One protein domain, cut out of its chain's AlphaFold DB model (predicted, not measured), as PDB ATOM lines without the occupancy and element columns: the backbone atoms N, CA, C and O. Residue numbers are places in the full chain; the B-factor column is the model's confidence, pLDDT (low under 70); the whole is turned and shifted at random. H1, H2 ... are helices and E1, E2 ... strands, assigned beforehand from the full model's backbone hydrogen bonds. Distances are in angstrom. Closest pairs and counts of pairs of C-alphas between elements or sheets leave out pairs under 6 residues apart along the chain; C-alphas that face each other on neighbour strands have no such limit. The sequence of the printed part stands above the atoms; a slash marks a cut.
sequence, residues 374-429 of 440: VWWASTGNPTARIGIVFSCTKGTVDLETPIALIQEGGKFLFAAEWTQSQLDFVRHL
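This is residues 374 to 429 of the 440 residues of an uncharacterized protein of Ulva partita (UniProt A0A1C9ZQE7). This is one strongly twisted sheet of four strands in a row, E1 to E4, with the single short helix H1 over one of its faces and the other face bare. The long hairpin of E2 and E3 runs most of the length, E3 bends sharply on its way, and the link of residues 377 to 385 loops away at one end. Of the 56 residues printed, the named elements come in the order E1, E2, E3, E4, H1; the sheet has the order E1 - E2 - E3 - E4, all antiparallel, and the class is mixed, helices and strands. The whole is compact, with a radius of gyration of the C-alphas of 11.6 A, yet elongated in outline, spanning 32 by 21 by 17 A.

Find C-alpha 374 at (30.113, -1.390, 45.820), where E1 begins and runs to residue 376. Go on to residues 386 to 393 for E2, 23.2 A long. Next look at E3, residues 396 to 407, the longest strand by residues, which measures 23.1 A and bends by 92 degrees at residue 400. E4 takes residues 411 to 415 and covers 10.7 A. Last comes H1, residues 420 to 427, 10.9 A long, ending with C-alpha 427 at (30.056, 12.364, 46.331).

Begin with the sheet, a meander, each strand the antiparallel neighbour of the one before. In the hairpin of E1 and E2, at 155 degrees, N 375 and O 388 are 2.9 A apart, within hydrogen-bond range. In the hairpin of E2 and E3, at 147 degrees, look at N 387 and O 406, 2.8 A, and N 398 and O 391, 3.1 A. In the hairpin of E3 and E4, at 128 degrees, N 405 and O 414 are 2.9 A apart; the C-alphas of Ala 404 and Ala 415 face each other at 4.3 A. The edge strands E1 and E4 are apart. H1 is on the sheet at a height over the sheet of 10.2 A, over E3, and on the local plane it runs slantwise to E3 at 58 degrees, only just short of across. In H1 every O i to N i+4 pair is within hydrogen-bond range.

The two C-alphas farthest apart, those of Gly 380 and Gln 420, are 34.0 A from each other. The printed part has no cut, and no link is long. The mean pLDDT of the printed part is 70.7; look for values under 70 in residues 378 to 384 and 409 to 429.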
ATOM      1  N   VAL A 374      29.906  -1.323  47.276       82.44
ATOM      2  CA  VAL A 374      30.113  -1.390  45.820       82.44
ATOM      3  C   VAL A 374      30.838  -2.676  45.441       82.44
ATOM      4  O   VAL A 374      31.876  -2.994  46.021       82.44
ATOM      5  N   TRP A 375      30.313  -3.379  44.438       82.69
ATOM      6  CA  TRP A 375      30.933  -4.552  43.827       82.69
ATOM      7  C   TRP A 375      31.512  -4.122  42.499       82.69
ATOM      8  O   TRP A 375      30.768  -3.737  41.600       82.69
ATOM      9  N   TRP A 376      32.834  -4.170  42.388       81.44
ATOM     10  CA  TRP A 376      33.537  -3.806  41.167       81.44
ATOM     11  C   TRP A 376      33.657  -5.027  40.266       81.44
ATOM     12  O   TRP A 376      34.120  -6.083  40.697       81.44
ATOM     13  N   ALA A 377      33.278  -4.879  39.001       78.31
ATOM     14  CA  ALA A 377      33.608  -5.866  37.992       78.31
ATOM     15  C   ALA A 377      35.133  -5.897  37.820       78.31
ATOM     16  O   ALA A 377      35.763  -4.862  37.584       78.31
ATOM     17  N   SER A 378      35.724  -7.089  37.924       66.75
ATOM     18  CA  SER A 378      37.117  -7.303  37.539       66.75
ATOM     19  C   SER A 378      37.180  -7.329  36.017       66.75
ATOM     20  O   SER A 378      37.130  -8.378  35.379       66.75
ATOM     21  N   THR A 379      37.195  -6.149  35.408       59.28
ATOM     22  CA  THR A 379      37.531  -6.036  33.998       59.28
ATOM     23  C   THR A 379      39.050  -6.136  33.890       59.28
ATOM     24  O   THR A 379      39.783  -5.472  34.622       59.28
ATOM     25  N   GLY A 380      39.555  -6.953  32.958       59.47
ATOM     26  CA  GLY A 380      40.992  -7.022  32.642       59.47
ATOM     27  C   GLY A 380      41.586  -5.690  32.152       59.47
ATOM     28  O   GLY A 380      42.776  -5.615  31.866       59.47
ATOM     29  N   ASN A 381      40.764  -4.640  32.060       58.12
ATOM     30  CA  ASN A 381      41.169  -3.277  31.789       58.12
ATOM     31  C   ASN A 381      41.214  -2.453  33.100       58.12
ATOM     32  O   ASN A 381      40.159  -2.118  33.644       58.12
ATOM     33  N   PRO A 382      42.407  -2.082  33.597       61.06
ATOM     34  CA  PRO A 382      42.568  -1.348  34.851       61.06
ATOM     35  C   PRO A 382      42.113   0.120  34.797       61.06
ATOM     36  O   PRO A 382      42.101   0.769  35.835       61.06
ATOM     37  N   THR A 383      41.755   0.668  33.628       60.72
ATOM     38  CA  THR A 383      41.448   2.103  33.478       60.72
ATOM     39  C   THR A 383      39.954   2.434  33.472       60.72
ATOM     40  O   THR A 383      39.588   3.604  33.369       60.72
ATOM     41  N   ALA A 384      39.071   1.434  33.543       62.47
ATOM     42  CA  ALA A 384      37.626   1.647  33.583       62.47
ATOM     43  C   ALA A 384      36.918   0.472  34.267       62.47
ATOM     44  O   ALA A 384      36.336  -0.393  33.606       62.47
ATOM     45  N   ARG A 385      36.955   0.438  35.604       73.06
ATOM     46  CA  ARG A 385      36.124  -0.499  36.363       73.06
ATOM     47  C   ARG A 385      34.718   0.053  36.512       73.06
ATOM     48  O   ARG A 385      34.513   1.210  36.880       73.06
ATOM     49  N   ILE A 386      33.752  -0.803  36.216       82.38
ATOM     50  CA  ILE A 386      32.334  -0.547  36.452       82.38
ATOM     51  C   ILE A 386      31.959  -1.265  37.746       82.38
ATOM     52  O   ILE A 386      32.371  -2.404  37.961       82.38
ATOM     53  N   GLY A 387      31.210  -0.598  38.617       85.88
ATOM     54  CA  GLY A 387      30.755  -1.144  39.886       85.88
ATOM     55  C   GLY A 387      29.257  -0.979  40.088       85.88
ATOM     56  O   GLY A 387      28.665  -0.005  39.629       85.88
ATOM     57  N   ILE A 388      28.647  -1.927  40.792       85.88
ATOM     58  CA  ILE A 388      27.237  -1.872  41.191       85.88
ATOM     59  C   ILE A 388      27.172  -1.495  42.668       85.88
ATOM     60  O   ILE A 388      27.855  -2.098  43.500       85.88
ATOM     61  N   VAL A 389      26.371  -0.482  42.982       85.12
ATOM     62  CA  VAL A 389      26.147   0.023  44.337       85.12
ATOM     63  C   VAL A 389      24.903  -0.630  44.918       85.12
ATOM     64  O   VAL A 389      23.865  -0.692  44.259       85.12
ATOM     65  N   PHE A 390      24.996  -1.047  46.176       85.00
ATOM     66  CA  PHE A 390      23.895  -1.612  46.942       85.00
ATOM     67  C   PHE A 390      23.696  -0.834  48.236       85.00
ATOM     68  O   PHE A 390      24.655  -0.357  48.863       85.00
ATOM     69  N   SER A 391      22.436  -0.728  48.643       84.62
ATOM     70  CA  SER A 391      22.091  -0.196  49.954       84.62
ATOM     71  C   SER A 391      22.478  -1.196  51.050       84.62
ATOM     72  O   SER A 391      22.597  -2.404  50.814       84.62
ATOM     73  N   CYS A 392      22.729  -0.694  52.258       81.56
ATOM     74  CA  CYS A 392      22.958  -1.547  53.417       81.56
ATOM     75  C   CYS A 392      22.136  -1.062  54.598       81.56
ATOM     76  O   CYS A 392      22.105   0.132  54.892       81.56
ATOM     77  N   THR A 393      21.535  -2.011  55.306       83.81
ATOM     78  CA  THR A 393      20.821  -1.763  56.555       83.81
ATOM     79  C   THR A 393      21.464  -2.596  57.649       83.81
ATOM     80  O   THR A 393      21.541  -3.820  57.548       83.81
ATOM     81  N   LYS A 394      21.942  -1.930  58.701       81.12
ATOM     82  CA  LYS A 394      22.644  -2.548  59.832       81.12
ATOM     83  C   LYS A 394      23.802  -3.469  59.402       81.12
ATOM     84  O   LYS A 394      23.988  -4.555  59.941       81.12
ATOM     85  N   GLY A 395      24.556  -3.050  58.390       79.06
ATOM     86  CA  GLY A 395      25.693  -3.764  57.816       79.06
ATOM     87  C   GLY A 395      25.331  -4.916  56.876       79.06
ATOM     88  O   GLY A 395      26.229  -5.458  56.230       79.06
ATOM     89  N   THR A 396      24.051  -5.274  56.760       81.19
ATOM     90  CA  THR A 396      23.565  -6.261  55.790       81.19
ATOM     91  C   THR A 396      23.313  -5.584  54.452       81.19
ATOM     92  O   THR A 396      22.661  -4.544  54.388       81.19
ATOM     93  N   VAL A 397      23.836  -6.188  53.392       80.69
ATOM     94  CA  VAL A 397      23.705  -5.717  52.012       80.69
ATOM     95  C   VAL A 397      22.401  -6.251  51.436       80.69
ATOM     96  O   VAL A 397      22.163  -7.456  51.514       80.69
ATOM     97  N   ASP A 398      21.595  -5.379  50.839       82.62
ATOM     98  CA  ASP A 398      20.472  -5.801  50.004       82.62
ATOM     99  C   ASP A 398      20.980  -6.062  48.584       82.62
ATOM    100  O   ASP A 398      21.261  -5.113  47.858       82.62
ATOM    101  N   LEU A 399      21.155  -7.335  48.214       79.19
ATOM    102  CA  LEU A 399      21.605  -7.731  46.875       79.19
ATOM    103  C   LEU A 399      20.476  -7.787  45.839       79.19
ATOM    104  O   LEU A 399      20.767  -7.839  44.645       79.19
ATOM    105  N   GLU A 400      19.218  -7.807  46.271       79.44
ATOM    106  CA  GLU A 400      18.071  -7.915  45.365       79.44
ATOM    107  C   GLU A 400      17.756  -6.565  44.715       79.44
ATOM    108  O   GLU A 400      17.268  -6.516  43.585       79.44
ATOM    109  N   THR A 401      18.118  -5.472  45.393       78.50
ATOM    110  CA  THR A 401      17.823  -4.104  44.958       78.50
ATOM    111  C   THR A 401      19.110  -3.298  44.712       78.50
ATOM    112  O   THR A 401      19.492  -2.457  45.536       78.50
ATOM    113  N   PRO A 402      19.827  -3.513  43.587       83.38
ATOM    114  CA  PRO A 402      20.934  -2.639  43.208       83.38
ATOM    115  C   PRO A 402      20.418  -1.216  42.959       83.38
ATOM    116  O   PRO A 402      19.405  -1.015  42.291       83.38
ATOM    117  N   ILE A 403      21.126  -0.215  43.479       82.06
ATOM    118  CA  ILE A 403      20.651   1.180  43.487       82.06
ATOM    119  C   ILE A 403      21.342   2.073  42.452       82.06
ATOM    120  O   ILE A 403      20.763   3.082  42.045       82.06
ATOM    121  N   ALA A 404      22.558   1.725  42.018       81.25
ATOM    122  CA  ALA A 404      23.244   2.408  40.919       81.25
ATOM    123  C   ALA A 404      24.333   1.567  40.261       81.25
ATOM    124  O   ALA A 404      24.897   0.650  40.858       81.25
ATOM    125  N   LEU A 405      24.681   1.986  39.047       83.56
ATOM    126  CA  LEU A 405      25.887   1.611  38.329       83.56
ATOM    127  C   LEU A 405      26.846   2.806  38.323       83.56
ATOM    128  O   LEU A 405      26.487   3.901  37.878       83.56
ATOM    129  N   ILE A 406      28.069   2.604  38.801       85.06
ATOM    130  CA  ILE A 406      29.105   3.636  38.875       85.06
ATOM    131  C   ILE A 406      30.358   3.217  38.114       85.06
ATOM    132  O   ILE A 406      30.649   2.035  37.955       85.06
ATOM    133  N   GLN A 407      31.122   4.198  37.660       82.56
ATOM    134  CA  GLN A 407      32.468   4.024  37.141       82.56
ATOM    135  C   GLN A 407      33.482   4.453  38.209       82.56
ATOM    136  O   GLN A 407      33.228   5.365  39.005       82.56
ATOM    137  N   GLU A 408      34.636   3.790  38.230       73.38
ATOM    138  CA  GLU A 408      35.778   4.155  39.071       73.38
ATOM    139  C   GLU A 408      36.100   5.656  38.911       73.38
ATOM    140  O   GLU A 408      36.134   6.180  37.797       73.38
ATOM    141  N   GLY A 409      36.228   6.376  40.032       68.00
ATOM    142  CA  GLY A 409      36.242   7.849  40.070       68.00
ATOM    143  C   GLY A 409      34.921   8.503  40.509       68.00
ATOM    144  O   GLY A 409      34.870   9.721  40.668       68.00
ATOM    145  N   GLY A 410      33.871   7.709  40.758       65.69
ATOM    146  CA  GLY A 410      32.601   8.176  41.335       65.69
ATOM    147  C   GLY A 410      31.605   8.723  40.310       65.69
ATOM    148  O   GLY A 410      30.616   9.350  40.684       65.69
ATOM    149  N   LYS A 411      31.849   8.497  39.014       69.19
ATOM    150  CA  LYS A 411      30.941   8.918  37.942       69.19
ATOM    151  C   LYS A 411      29.771   7.941  37.835       69.19
ATOM    152  O   LYS A 411      29.978   6.744  37.659       69.19
ATOM    153  N   PHE A 412      28.546   8.448  37.896       66.75
ATOM    154  CA  PHE A 412      27.345   7.640  37.697       66.75
ATOM    155  C   PHE A 412      27.164   7.278  36.225       66.75
ATOM    156  O   PHE A 412      27.265   8.139  35.351       66.75
ATOM    157  N   LEU A 413      26.874   6.006  35.971       65.06
ATOM    158  CA  LEU A 413      26.442   5.515  34.662       65.06
ATOM    159  C   LEU A 413      24.920   5.328  34.632       65.06
ATOM    160  O   LEU A 413      24.300   5.569  33.602       65.06
ATOM    161  N   PHE A 414      24.324   4.944  35.766       67.31
ATOM    162  CA  PHE A 414      22.878   4.796  35.947       67.31
ATOM    163  C   PHE A 414      22.515   4.887  37.439       67.31
ATOM    164  O   PHE A 414      23.248   4.346  38.268       67.31
ATOM    165  N   ALA A 415      21.400   5.528  37.793       60.62
ATOM    166  CA  ALA A 415      20.882   5.577  39.163       60.62
ATOM    167  C   ALA A 415      19.355   5.416  39.163       60.62
ATOM    168  O   ALA A 415      18.679   5.983  38.304       60.62
ATOM    169  N   ALA A 416      18.821   4.658  40.125       56.97
ATOM    170  CA  ALA A 416      17.400   4.726  40.473       56.97
ATOM    171  C   ALA A 416      17.084   6.091  41.133       56.97
ATOM    172  O   ALA A 416      18.004   6.833  41.465       56.97
ATOM    173  N   GLU A 417      15.815   6.466  41.321       56.69
ATOM    174  CA  GLU A 417      15.467   7.733  41.991       56.69
ATOM    175  C   GLU A 417      16.036   7.773  43.420       56.69
ATOM    176  O   GLU A 417      15.730   6.918  44.252       56.69
ATOM    177  N   TRP A 418      16.911   8.741  43.697       59.88
ATOM    178  CA  TRP A 418      17.675   8.821  44.945       59.88
ATOM    179  C   TRP A 418      17.241   9.993  45.818       59.88
ATOM    180  O   TRP A 418      16.899  11.072  45.340       59.88
ATOM    181  N   THR A 419      17.348   9.798  47.128       60.56
ATOM    182  CA  THR A 419      17.231  10.865  48.126       60.56
ATOM    183  C   THR A 419      18.526  11.686  48.209       60.56
ATOM    184  O   THR A 419      19.616  11.207  47.887       60.56
ATOM    185  N   GLN A 420      18.438  12.934  48.684       56.72
ATOM    186  CA  GLN A 420      19.581  13.856  48.773       56.72
ATOM    187  C   GLN A 420      20.750  13.295  49.610       56.72
ATOM    188  O   GLN A 420      21.914  13.460  49.250       56.72
ATOM    189  N   SER A 421      20.453  12.545  50.674       58.62
ATOM    190  CA  SER A 421      21.464  11.896  51.520       58.62
ATOM    191  C   SER A 421      22.236  10.779  50.803       58.62
ATOM    192  O   SER A 421      23.418  10.571  51.083       58.62
ATOM    193  N   GLN A 422      21.608  10.082  49.849       57.94
ATOM    194  CA  GLN A 422      22.256   9.050  49.028       57.94
ATOM    195  C   GLN A 422      23.208   9.676  48.000       57.94
ATOM    196  O   GLN A 422      24.321   9.180  47.808       57.94
ATOM    197  N   LEU A 423      22.813  10.806  47.402       56.31
ATOM    198  CA  LEU A 423      23.660  11.585  46.493       56.31
ATOM    199  C   LEU A 423      24.913  12.119  47.201       56.31
ATOM    200  O   LEU A 423      26.020  12.016  46.666       56.31
ATOM    201  N   ASP A 424      24.760  12.638  48.420       59.62
ATOM    202  CA  ASP A 424      25.875  13.204  49.179       59.62
ATOM    203  C   ASP A 424      26.858  12.129  49.675       59.62
ATOM    204  O   ASP A 424      28.067  12.362  49.643       59.62
ATOM    205  N   PHE A 425      26.401  10.920  50.025       59.25
ATOM    206  CA  PHE A 425      27.299   9.802  50.359       59.25
ATOM    207  C   PHE A 425      28.199   9.406  49.183       59.25
ATOM    208  O   PHE A 425      29.395   9.185  49.366       59.25
ATOM    209  N   VAL A 426      27.653   9.327  47.966       50.50
ATOM    210  CA  VAL A 426      28.448   8.908  46.803       50.50
ATOM    211  C   VAL A 426      29.425   9.985  46.352       50.50
ATOM    212  O   VAL A 426      30.538   9.658  45.943       50.50
ATOM    213  N   ARG A 427      29.088  11.269  46.519       50.59
ATOM    214  CA  ARG A 427      30.056  12.364  46.331       50.59
ATOM    215  C   ARG A 427      31.286  12.223  47.236       50.59
ATOM    216  O   ARG A 427      32.371  12.641  46.846       50.59
ATOM    217  N   HIS A 428      31.137  11.582  48.397       53.41
ATOM    218  CA  HIS A 428      32.230  11.298  49.332       53.41
ATOM    219  C   HIS A 428      32.968   9.968  49.059       53.41
ATOM    220  O   HIS A 428      33.913   9.655  49.778       53.41
ATOM    221  N   LEU A 429      32.610   9.193  48.024       48.69
ATOM    222  CA  LEU A 429      33.281   7.924  47.670       48.69
ATOM    223  C   LEU A 429      34.623   8.091  46.909       48.69
ATOM    224  O   LEU A 429      35.127   7.127  46.331       48.69
TER     225      LEU A 429